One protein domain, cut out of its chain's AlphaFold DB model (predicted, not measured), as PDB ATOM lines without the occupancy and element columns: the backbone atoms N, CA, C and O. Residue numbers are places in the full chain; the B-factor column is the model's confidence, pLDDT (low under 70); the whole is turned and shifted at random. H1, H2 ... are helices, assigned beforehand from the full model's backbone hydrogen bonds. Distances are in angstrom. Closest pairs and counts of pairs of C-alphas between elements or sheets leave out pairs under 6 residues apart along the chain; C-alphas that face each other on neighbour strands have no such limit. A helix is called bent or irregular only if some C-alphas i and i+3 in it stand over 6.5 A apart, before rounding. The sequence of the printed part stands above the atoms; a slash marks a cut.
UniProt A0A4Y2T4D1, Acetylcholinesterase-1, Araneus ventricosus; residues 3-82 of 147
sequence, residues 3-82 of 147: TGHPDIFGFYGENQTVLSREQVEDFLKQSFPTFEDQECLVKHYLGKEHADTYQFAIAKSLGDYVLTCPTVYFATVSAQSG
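This is residues 3 to 82 of the 147 residues of the protein "Acetylcholinesterase-1" of Araneus ventricosus (UniProt A0A4Y2T4D1). H2, H3 and the first arm of bent H4 pack into a three-helix head, from which residues 73 to 82 stick out; short H1 sits apart on a long link. The 80 printed residues, with four named helices, are all helix and loose: radius of gyration of the C-alphas 14.9 A, spans 48 by 28 by 25 A.

H1, residues 6 to 9, is apart from H2, residues 21 to 31. H2 touches H3, residues 38 to 46, at a steep tilt of 57 degrees; their closest C-alphas, Glu 25 and Val 42, are 6.1 A apart. H4, residues 54 to 80, one helix by its hydrogen bonds, is bent: C-alphas 66 and 69 are 7.4 A apart. Its arms H4a, residues 54 to 66, and H4b, residues 69 to 80, stand at a steep tilt of 41 degrees. H4a touches H2 at a shallow tilt of 18 degrees, closest C-alphas Val 24 and Tyr 54, 6.7 A. H4a touches H3, closest C-alphas Tyr 45 and Ala 57, 5.6 A. Every O i to N i+4 pair is within hydrogen-bond range in H2, H3, H4a and H4b; H1 is too short for one.

H1 begins at C-alpha 6 (18.198, 44.111, -20.618). H4a spans 18.6 A; H4b, 16.4 A, ends at C-alpha 80 (51.145, 40.353, -46.337).

The printed part has no cut. Residues 48 to 52 have pLDDT under 70.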
ATOM      1  N   THR A   3      23.306  44.463 -22.736       80.56
ATOM      2  CA  THR A   3      23.096  45.906 -22.525       80.56
ATOM      3  C   THR A   3      22.084  46.548 -23.479       80.56
ATOM      4  O   THR A   3      21.516  47.583 -23.147       80.56
ATOM      5  N   GLY A   4      21.859  45.955 -24.657       82.94
ATOM      6  CA  GLY A   4      20.905  46.451 -25.657       82.94
ATOM      7  C   GLY A   4      19.489  45.897 -25.490       82.94
ATOM      8  O   GLY A   4      18.550  46.491 -26.007       82.94
ATOM      9  N   HIS A   5      19.339  44.786 -24.761       86.50
ATOM     10  CA  HIS A   5      18.065  44.113 -24.485       86.50
ATOM     11  C   HIS A   5      18.025  43.601 -23.030       86.50
ATOM     12  O   HIS A   5      17.963  42.386 -22.796       86.50
ATOM     13  N   PRO A   6      18.130  44.499 -22.029       89.56
ATOM     14  CA  PRO A   6      18.198  44.111 -20.618       89.56
ATOM     15  C   PRO A   6      16.889  43.494 -20.103       89.56
ATOM     16  O   PRO A   6      16.907  42.725 -19.150       89.56
ATOM     17  N   ASP A   7      15.762  43.788 -20.745       89.31
ATOM     18  CA  ASP A   7      14.465  43.150 -20.516       89.31
ATOM     19  C   ASP A   7      14.482  41.653 -20.859       89.31
ATOM     20  O   ASP A   7      13.871  40.844 -20.160       89.31
ATOM     21  N   ILE A   8      15.233  41.272 -21.895       87.19
ATOM     22  CA  ILE A   8      15.346  39.885 -22.352       87.19
ATOM     23  C   ILE A   8      16.420  39.143 -21.558       87.19
ATOM     24  O   ILE A   8      16.147  38.074 -21.012       87.19
ATOM     25  N   PHE A   9      17.635  39.697 -21.487       89.88
ATOM     26  CA  PHE A   9      18.816  38.987 -20.978       89.88
ATOM     27  C   PHE A   9      19.228  39.377 -19.554       89.88
ATOM     28  O   PHE A   9      20.047  38.682 -18.958       89.88
ATOM     29  N   GLY A  10      18.683  40.451 -18.987       91.88
ATOM     30  CA  GLY A  10      19.261  41.085 -17.804       91.88
ATOM     31  C   GLY A  10      20.491  41.913 -18.178       91.88
ATOM     32  O   GLY A  10      21.120  41.696 -19.222       91.88
ATOM     33  N   PHE A  11      20.837  42.896 -17.347       90.81
ATOM     34  CA  PHE A  11      21.947  43.796 -17.672       90.81
ATOM     35  C   PHE A  11      23.277  43.036 -17.733       90.81
ATOM     36  O   PHE A  11      24.077  43.283 -18.633       90.81
ATOM     37  N   TYR A  12      23.472  42.074 -16.828       91.62
ATOM     38  CA  TYR A  12      24.641  41.207 -16.704       91.62
ATOM     39  C   TYR A  12      24.443  39.799 -17.291       91.62
ATOM     40  O   TYR A  12      25.295  38.926 -17.110       91.62
ATOM     41  N   GLY A  13      23.357  39.556 -18.028       91.56
ATOM     42  CA  GLY A  13      23.029  38.220 -18.535       91.56
ATOM     43  C   GLY A  13      22.364  37.310 -17.493       91.56
ATOM     44  O   GLY A  13      22.327  36.097 -17.680       91.56
ATOM     45  N   GLU A  14      21.897  37.862 -16.374       91.94
ATOM     46  CA  GLU A  14      21.339  37.135 -15.233       91.94
ATOM     47  C   GLU A  14      19.978  36.483 -15.509       91.94
ATOM     48  O   GLU A  14      19.600  35.542 -14.807       91.94
ATOM     49  N   ASN A  15      19.248  36.932 -16.538       90.94
ATOM     50  CA  ASN A  15      17.978  36.306 -16.885       90.94
ATOM     51  C   ASN A  15      18.230  34.946 -17.546       90.94
ATOM     52  O   ASN A  15      18.977  34.827 -18.518       90.94
ATOM     53  N   GLN A  16      17.539  33.913 -17.060       79.81
ATOM     54  CA  GLN A  16      17.552  32.574 -17.657       79.81
ATOM     55  C   GLN A  16      16.656  32.517 -18.902       79.81
ATOM     56  O   GLN A  16      15.648  31.813 -18.944       79.81
ATOM     57  N   THR A  17      17.001  33.300 -19.921       81.06
ATOM     58  CA  THR A  17      16.277  33.330 -21.192       81.06
ATOM     59  C   THR A  17      16.418  31.980 -21.892       81.06
ATOM     60  O   THR A  17      17.524  31.464 -22.028       81.06
ATOM     61  N   VAL A  18      15.324  31.417 -22.394       83.88
ATOM     62  CA  VAL A  18      15.360  30.256 -23.292       83.88
ATOM     63  C   VAL A  18      14.924  30.740 -24.665       83.88
ATOM     64  O   VAL A  18      13.773  31.123 -24.846       83.88
ATOM     65  N   LEU A  19      15.859  30.771 -25.615       87.31
ATOM     66  CA  LEU A  19      15.582  31.164 -26.995       87.31
ATOM     67  C   LEU A  19      15.222  29.932 -27.828       87.31
ATOM     68  O   LEU A  19      15.833  28.873 -27.675       87.31
ATOM     69  N   SER A  20      14.250  30.065 -28.726       90.75
ATOM     70  CA  SER A  20      14.005  29.083 -29.780       90.75
ATOM     71  C   SER A  20      14.983  29.292 -30.938       90.75
ATOM     72  O   SER A  20      15.523  30.382 -31.131       90.75
ATOM     73  N   ARG A  21      15.188  28.251 -31.750       91.00
ATOM     74  CA  ARG A  21      16.002  28.356 -32.967       91.00
ATOM     75  C   ARG A  21      15.486  29.459 -33.900       91.00
ATOM     76  O   ARG A  21      16.281  30.249 -34.387       91.00
ATOM     77  N   GLU A  22      14.172  29.524 -34.098       92.38
ATOM     78  CA  GLU A  22      13.503  30.511 -34.958       92.38
ATOM     79  C   GLU A  22      13.770  31.947 -34.493       92.38
ATOM     80  O   GLU A  22      14.197  32.776 -35.288       92.38
ATOM     81  N   GLN A  23      13.654  32.215 -33.185       91.56
ATOM     82  CA  GLN A  23      13.956  33.537 -32.619       91.56
ATOM     83  C   GLN A  23      15.397  33.974 -32.903       91.56
ATOM     84  O   GLN A  23      15.666  35.154 -33.120       91.56
ATOM     85  N   VAL A  24      16.335  33.028 -32.892       91.25
ATOM     86  CA  VAL A  24      17.751  33.308 -33.137       91.25
ATOM     87  C   VAL A  24      18.021  33.510 -34.620       91.25
ATOM     88  O   VAL A  24      18.771  34.412 -34.981       91.25
ATOM     89  N   GLU A  25      17.401  32.706 -35.484       94.06
ATOM     90  CA  GLU A  25      17.470  32.891 -36.935       94.06
ATOM     91  C   GLU A  25      16.937  34.266 -37.343       94.06
ATOM     92  O   GLU A  25      17.598  34.974 -38.105       94.06
ATOM     93  N   ASP A  26      15.797  34.677 -36.789       93.31
ATOM     94  CA  ASP A  26      15.224  35.999 -37.023       93.31
ATOM     95  C   ASP A  26      16.139  37.110 -36.516       93.31
ATOM     96  O   ASP A  26      16.371  38.089 -37.228       93.31
ATOM     97  N   PHE A  27      16.717  36.945 -35.323       91.44
ATOM     98  CA  PHE A  27      17.671  37.909 -34.783       91.44
ATOM     99  C   PHE A  27      18.895  38.069 -35.695       91.44
ATOM    100  O   PHE A  27      19.314  39.195 -35.969       91.44
ATOM    101  N   LEU A  28      19.469  36.962 -36.182       93.00
ATOM    102  CA  LEU A  28      20.615  36.985 -37.095       93.00
ATOM    103  C   LEU A  28      20.264  37.731 -38.388       93.00
ATOM    104  O   LEU A  28      20.975  38.657 -38.772       93.00
ATOM    105  N   LYS A  29      19.133  37.395 -39.016       94.38
ATOM    106  CA  LYS A  29      18.683  38.039 -40.261       94.38
ATOM    107  C   LYS A  29      18.435  39.537 -40.082       94.38
ATOM    108  O   LYS A  29      18.822  40.336 -40.931       94.38
ATOM    109  N   GLN A  30      17.831  39.931 -38.962       92.56
ATOM    110  CA  GLN A  30      17.569  41.337 -38.639       92.56
ATOM    111  C   GLN A  30      18.842  42.119 -38.304       92.56
ATOM    112  O   GLN A  30      18.928  43.304 -38.617       92.56
ATOM    113  N   SER A  31      19.828  41.470 -37.683       91.38
ATOM    114  CA  SER A  31      21.111  42.097 -37.339       91.38
ATOM    115  C   SER A  31      22.002  42.308 -38.561       91.38
ATOM    116  O   SER A  31      22.797  43.246 -38.586       91.38
ATOM    117  N   PHE A  32      21.853  41.463 -39.585       93.75
ATOM    118  CA  PHE A  32      22.664  41.491 -40.802       93.75
ATOM    119  C   PHE A  32      21.790  41.538 -42.068       93.75
ATOM    120  O   PHE A  32      21.907  40.665 -42.931       93.75
ATOM    121  N   PRO A  33      20.930  42.562 -42.235       93.38
ATOM    122  CA  PRO A  33      19.928  42.589 -43.304       93.38
ATOM    123  C   PRO A  33      20.544  42.733 -44.702       93.38
ATOM    124  O   PRO A  33      19.910  42.407 -45.699       93.38
ATOM    125  N   THR A  34      21.782  43.228 -44.786       93.06
ATOM    126  CA  THR A  34      22.525  43.402 -46.041       93.06
ATOM    127  C   THR A  34      23.403  42.205 -46.393       93.06
ATOM    128  O   THR A  34      24.079  42.242 -47.418       93.06
ATOM    129  N   PHE A  35      23.466  41.171 -45.548       92.00
ATOM    130  CA  PHE A  35      24.226  39.964 -45.857       92.00
ATOM    131  C   PHE A  35      23.470  39.161 -46.921       92.00
ATOM    132  O   PHE A  35      22.319  38.785 -46.713       92.00
ATOM    133  N   GLU A  36      24.088  38.943 -48.080       91.94
ATOM    134  CA  GLU A  36      23.397  38.379 -49.247       91.94
ATOM    135  C   GLU A  36      22.928  36.936 -48.995       91.94
ATOM    136  O   GLU A  36      21.778  36.593 -49.265       91.94
ATOM    137  N   ASP A  37      23.788  36.108 -48.396       94.88
ATOM    138  CA  ASP A  37      23.510  34.694 -48.140       94.88
ATOM    139  C   ASP A  37      23.036  34.450 -46.696       94.88
ATOM    140  O   ASP A  37      23.782  34.021 -45.809       94.88
ATOM    141  N   GLN A  38      21.761  34.749 -46.445       94.00
ATOM    142  CA  GLN A  38      21.129  34.570 -45.131       94.00
ATOM    143  C   GLN A  38      21.132  33.105 -44.656       94.00
ATOM    144  O   GLN A  38      21.186  32.843 -43.453       94.00
ATOM    145  N   GLU A  39      21.095  32.138 -45.576       92.19
ATOM    146  CA  GLU A  39      21.149  30.716 -45.226       92.19
ATOM    147  C   GLU A  39      22.544  30.311 -44.756       92.19
ATOM    148  O   GLU A  39      22.675  29.608 -43.750       92.19
ATOM    149  N   CYS A  40      23.594  30.790 -45.428       93.00
ATOM    150  CA  CYS A  40      24.973  30.596 -45.001       93.00
ATOM    151  C   CYS A  40      25.222  31.228 -43.630       93.00
ATOM    152  O   CYS A  40      25.792  30.566 -42.762       93.00
ATOM    153  N   LEU A  41      24.725  32.448 -43.392       92.69
ATOM    154  CA  LEU A  41      24.801  33.115 -42.090       92.69
ATOM    155  C   LEU A  41      24.197  32.249 -40.974       92.69
ATOM    156  O   LEU A  41      24.855  31.965 -39.969       92.69
ATOM    157  N   VAL A  42      22.957  31.790 -41.164       92.56
ATOM    158  CA  VAL A  42      22.263  30.930 -40.197       92.56
ATOM    159  C   VAL A  42      23.002  29.608 -40.009       92.56
ATOM    160  O   VAL A  42      23.197  29.162 -38.880       92.56
ATOM    161  N   LYS A  43      23.445  28.971 -41.094       91.94
ATOM    162  CA  LYS A  43      24.174  27.701 -41.037       91.94
ATOM    163  C   LYS A  43      25.516  27.841 -40.322       91.94
ATOM    164  O   LYS A  43      25.904  26.914 -39.617       91.94
ATOM    165  N   HIS A  44      26.207  28.964 -40.495       90.94
ATOM    166  CA  HIS A  44      27.495  29.221 -39.865       90.94
ATOM    167  C   HIS A  44      27.359  29.312 -38.341       90.94
ATOM    168  O   HIS A  44      28.082  28.629 -37.626       90.94
ATOM    169  N   TYR A  45      26.388  30.083 -37.837       91.62
ATOM    170  CA  TYR A  45      26.239  30.299 -36.391       91.62
ATOM    171  C   TYR A  45      25.341  29.277 -35.680       91.62
ATOM    172  O   TYR A  45      25.526  29.040 -34.490       91.62
ATOM    173  N   LEU A  46      24.385  28.654 -36.378       90.31
ATOM    174  CA  LEU A  46      23.440  27.668 -35.818       90.31
ATOM    175  C   LEU A  46      23.625  26.252 -36.380       90.31
ATOM    176  O   LEU A  46      22.725  25.404 -36.273       90.31
ATOM    177  N   GLY A  47      24.761  25.999 -37.030       82.19
ATOM    178  CA  GLY A  47      25.167  24.683 -37.509       82.19
ATOM    179  C   GLY A  47      25.438  23.701 -36.366       82.19
ATOM    180  O   GLY A  47      25.611  24.080 -35.212       82.19
ATOM    181  N   LYS A  48      25.483  22.402 -36.691       65.44
ATOM    182  CA  LYS A  48      25.582  21.302 -35.711       65.44
ATOM    183  C   LYS A  48      26.926  21.205 -34.961       65.44
ATOM    184  O   LYS A  48      27.072  20.299 -34.149       65.44
ATOM    185  N   GLU A  49      27.891  22.087 -35.222       56.72
ATOM    186  CA  GLU A  49      29.263  21.962 -34.697       56.72
ATOM    187  C   GLU A  49      29.578  22.815 -33.463       56.72
ATOM    188  O   GLU A  49      30.651  22.658 -32.881       56.72
ATOM    189  N   HIS A  50      28.664  23.669 -32.999       54.62
ATOM    190  CA  HIS A  50      28.935  24.517 -31.839       54.62
ATOM    191  C   HIS A  50      28.168  24.033 -30.608       54.62
ATOM    192  O   HIS A  50      26.940  24.043 -30.572       54.62
ATOM    193  N   ALA A  51      28.914  23.626 -29.576       57.47
ATOM    194  CA  ALA A  51      28.418  23.284 -28.238       57.47
ATOM    195  C   ALA A  51      27.938  24.518 -27.442       57.47
ATOM    196  O   ALA A  51      27.849  24.483 -26.214       57.47
ATOM    197  N   ASP A  52      27.671  25.618 -28.140       68.62
ATOM    198  CA  ASP A  52      27.398  26.914 -27.559       68.62
ATOM    199  C   ASP A  52      25.893  27.183 -27.488       68.62
ATOM    200  O   ASP A  52      25.101  26.694 -28.296       68.62
ATOM    201  N   THR A  53      25.476  27.978 -26.503       85.94
ATOM    202  CA  THR A  53      24.070  28.359 -26.354       85.94
ATOM    203  C   THR A  53      23.632  29.297 -27.478       85.94
ATOM    204  O   THR A  53      24.439  30.002 -28.085       85.94
ATOM    205  N   TYR A  54      22.328  29.375 -27.730       89.19
ATOM    206  CA  TYR A  54      21.779  30.309 -28.713       89.19
ATOM    207  C   TYR A  54      22.101  31.779 -28.417       89.19
ATOM    208  O   TYR A  54      22.364  32.550 -29.338       89.19
ATOM    209  N   GLN A  55      22.156  32.165 -27.142       88.50
ATOM    210  CA  GLN A  55      22.622  33.488 -26.736       88.50
ATOM    211  C   GLN A  55      24.080  33.692 -27.142       88.50
ATOM    212  O   GLN A  55      24.433  34.737 -27.678       88.50
ATOM    213  N   PHE A  56      24.937  32.691 -26.940       87.88
ATOM    214  CA  PHE A  56      26.321  32.804 -27.371       87.88
ATOM    215  C   PHE A  56      26.449  32.871 -28.895       87.88
ATOM    216  O   PHE A  56      27.229  33.680 -29.379       87.88
ATOM    217  N   ALA A  57      25.653  32.114 -29.658       90.50
ATOM    218  CA  ALA A  57      25.664  32.178 -31.121       90.50
ATOM    219  C   ALA A  57      25.366  33.596 -31.636       90.50
ATOM    220  O   ALA A  57      26.082  34.115 -32.494       90.50
ATOM    221  N   ILE A  58      24.368  34.269 -31.054       90.50
ATOM    222  CA  ILE A  58      24.084  35.667 -31.388       90.50
ATOM    223  C   ILE A  58      25.267  36.567 -30.991       90.50
ATOM    224  O   ILE A  58      25.697  37.403 -31.786       90.50
ATOM    225  N   ALA A  59      25.820  36.407 -29.786       90.88
ATOM    226  CA  ALA A  59      26.886  37.276 -29.281       90.88
ATOM    227  C   ALA A  59      28.149  37.133 -30.129       90.88
ATOM    228  O   ALA A  59      28.768  38.130 -30.498       90.88
ATOM    229  N   LYS A  60      28.469  35.891 -30.494       92.00
ATOM    230  CA  LYS A  60      29.546  35.533 -31.400       92.00
ATOM    231  C   LYS A  60      29.336  36.153 -32.775       92.00
ATOM    232  O   LYS A  60      30.265  36.771 -33.271       92.00
ATOM    233  N   SER A  61      28.131  36.086 -33.346       93.50
ATOM    234  CA  SER A  61      27.869  36.691 -34.659       93.50
ATOM    235  C   SER A  61      28.131  38.197 -34.696       93.50
ATOM    236  O   SER A  61      28.765  38.701 -35.624       93.50
ATOM    237  N   LEU A  62      27.717  38.915 -33.648       92.56
ATOM    238  CA  LEU A  62      27.956  40.351 -33.518       92.56
ATOM    239  C   LEU A  62      29.439  40.653 -33.268       92.56
ATOM    240  O   LEU A  62      29.992  41.557 -33.888       92.56
ATOM    241  N   GLY A  63      30.091  39.896 -32.380       93.62
ATOM    242  CA  GLY A  63      31.511  40.065 -32.062       93.62
ATOM    243  C   GLY A  63      32.423  39.774 -33.255       93.62
ATOM    244  O   GLY A  63      33.347  40.543 -33.523       93.62
ATOM    245  N   ASP A  64      32.126  38.718 -34.010       95.00
ATOM    246  CA  ASP A  64      32.858  38.351 -35.218       95.00
ATOM    247  C   ASP A  64      32.727  39.438 -36.287       95.00
ATOM    248  O   ASP A  64      33.733  39.854 -36.856       95.00
ATOM    249  N   TYR A  65      31.515  39.951 -36.515       93.69
ATOM    250  CA  TYR A  65      31.276  40.993 -37.512       93.69
ATOM    251  C   TYR A  65      31.914  42.340 -37.151       93.69
ATOM    252  O   TYR A  65      32.526  42.976 -38.005       93.69
ATOM    253  N   VAL A  66      31.776  42.789 -35.898       93.25
ATOM    254  CA  VAL A  66      32.188  44.144 -35.493       93.25
ATOM    255  C   VAL A  66      33.670  44.220 -35.117       93.25
ATOM    256  O   VAL A  66      34.294  45.256 -35.338       93.25
ATOM    257  N   LEU A  67      34.246  43.154 -34.548       95.00
ATOM    258  CA  LEU A  67      35.590  43.189 -33.960       95.00
ATOM    259  C   LEU A  67      36.518  42.118 -34.535       95.00
ATOM    260  O   LEU A  67      37.537  42.460 -35.138       95.00
ATOM    261  N   THR A  68      36.196  40.833 -34.363       96.12
ATOM    262  CA  THR A  68      37.162  39.747 -34.608       96.12
ATOM    263  C   THR A  68      37.550  39.637 -36.079       96.12
ATOM    264  O   THR A  68      38.733  39.735 -36.404       96.12
ATOM    265  N   CYS A  69      36.585  39.469 -36.990       96.50
ATOM    266  CA  CYS A  69      36.880  39.269 -38.411       96.50
ATOM    267  C   CYS A  69      37.565  40.492 -39.045       96.50
ATOM    268  O   CYS A  69      38.579  40.292 -39.718       96.50
ATOM    269  N   PRO A  70      37.117  41.746 -38.809       97.69
ATOM    270  CA  PRO A  70      37.844  42.924 -39.280       97.69
ATOM    271  C   PRO A  70      39.279  43.012 -38.744       97.69
ATOM    272  O   PRO A  70      40.193  43.325 -39.507       97.69
ATOM    273  N   THR A  71      39.506  42.689 -37.464       98.12
ATOM    274  CA  THR A  71      40.851  42.730 -36.860       98.12
ATOM    275  C   THR A  71      41.762  41.663 -37.465       98.12
ATOM    276  O   THR A  71      42.900  41.961 -37.825       98.12
ATOM    277  N   VAL A  72      41.265  40.436 -37.642       98.25
ATOM    278  CA  VAL A  72      42.017  39.343 -38.281       98.25
ATOM    279  C   VAL A  72      42.316  39.665 -39.745       98.25
ATOM    280  O   VAL A  72      43.435  39.435 -40.208       98.25
ATOM    281  N   TYR A  73      41.354  40.234 -40.476       98.38
ATOM    282  CA  TYR A  73      41.569  40.684 -41.849       98.38
ATOM    283  C   TYR A  73      42.664  41.753 -41.918       98.38
ATOM    284  O   TYR A  73      43.620  41.608 -42.680       98.38
ATOM    285  N   PHE A  74      42.577  42.783 -41.073       98.44
ATOM    286  CA  PHE A  74      43.580  43.842 -40.998       98.44
ATOM    287  C   PHE A  74      44.971  43.295 -40.646       98.44
ATOM    288  O   PHE A  74      45.951  43.633 -41.313       98.44
ATOM    289  N   ALA A  75      45.061  42.410 -39.651       98.44
ATOM    290  CA  ALA A  75      46.300  41.736 -39.271       98.44
ATOM    291  C   ALA A  75      46.898  40.946 -40.446       98.44
ATOM    292  O   ALA A  75      48.093  41.047 -40.722       98.44
ATOM    293  N   THR A  76      46.058  40.219 -41.186       98.38
ATOM    294  CA  THR A  76      46.473  39.412 -42.343       98.38
ATOM    295  C   THR A  76      47.024  40.284 -43.469       98.38
ATOM    296  O   THR A  76      48.125  40.033 -43.956       98.38
ATOM    297  N   VAL A  77      46.298  41.334 -43.867       98.56
ATOM    298  CA  VAL A  77      46.737  42.252 -44.933       98.56
ATOM    299  C   VAL A  77      48.000  43.020 -44.526       98.56
ATOM    300  O   VAL A  77      48.900  43.217 -45.346       98.56
ATOM    301  N   SER A  78      48.117  43.406 -43.253       98.38
ATOM    302  CA  SER A  78      49.325  44.055 -42.723       98.38
ATOM    303  C   SER A  78      50.540  43.128 -42.811       98.38
ATOM    304  O   SER A  78      51.598  43.540 -43.289       98.38
ATOM    305  N   ALA A  79      50.377  41.858 -42.427       98.25
ATOM    306  CA  ALA A  79      51.434  40.855 -42.520       98.25
ATOM    307  C   ALA A  79      51.851  40.592 -43.978       98.25
ATOM    308  O   ALA A  79      53.038  40.556 -44.291       98.25
ATOM    309  N   GLN A  80      50.883  40.489 -44.896       98.31
ATOM    310  CA  GLN A  80      51.145  40.353 -46.337       98.31
ATOM    311  C   GLN A  80      51.890  41.558 -46.928       98.31
ATOM    312  O   GLN A  80      52.622  41.411 -47.905       98.31
ATOM    313  N   SER A  81      51.744  42.734 -46.316       98.25
ATOM    314  CA  SER A  81      52.454  43.960 -46.697       98.25
ATOM    315  C   SER A  81      53.868  44.057 -46.101       98.25
ATOM    316  O   SER A  81      54.542  45.068 -46.286       98.25
ATOM    317  N   GLY A  82      54.333  43.021 -45.393       97.88
ATOM    318  CA  GLY A  82      55.682  42.935 -44.831       97.88
ATOM    319  C   GLY A  82      55.822  43.439 -43.392       97.88
ATOM    320  O   GLY A  82      56.946  43.542 -42.905       97.88
TER     321      GLY A  82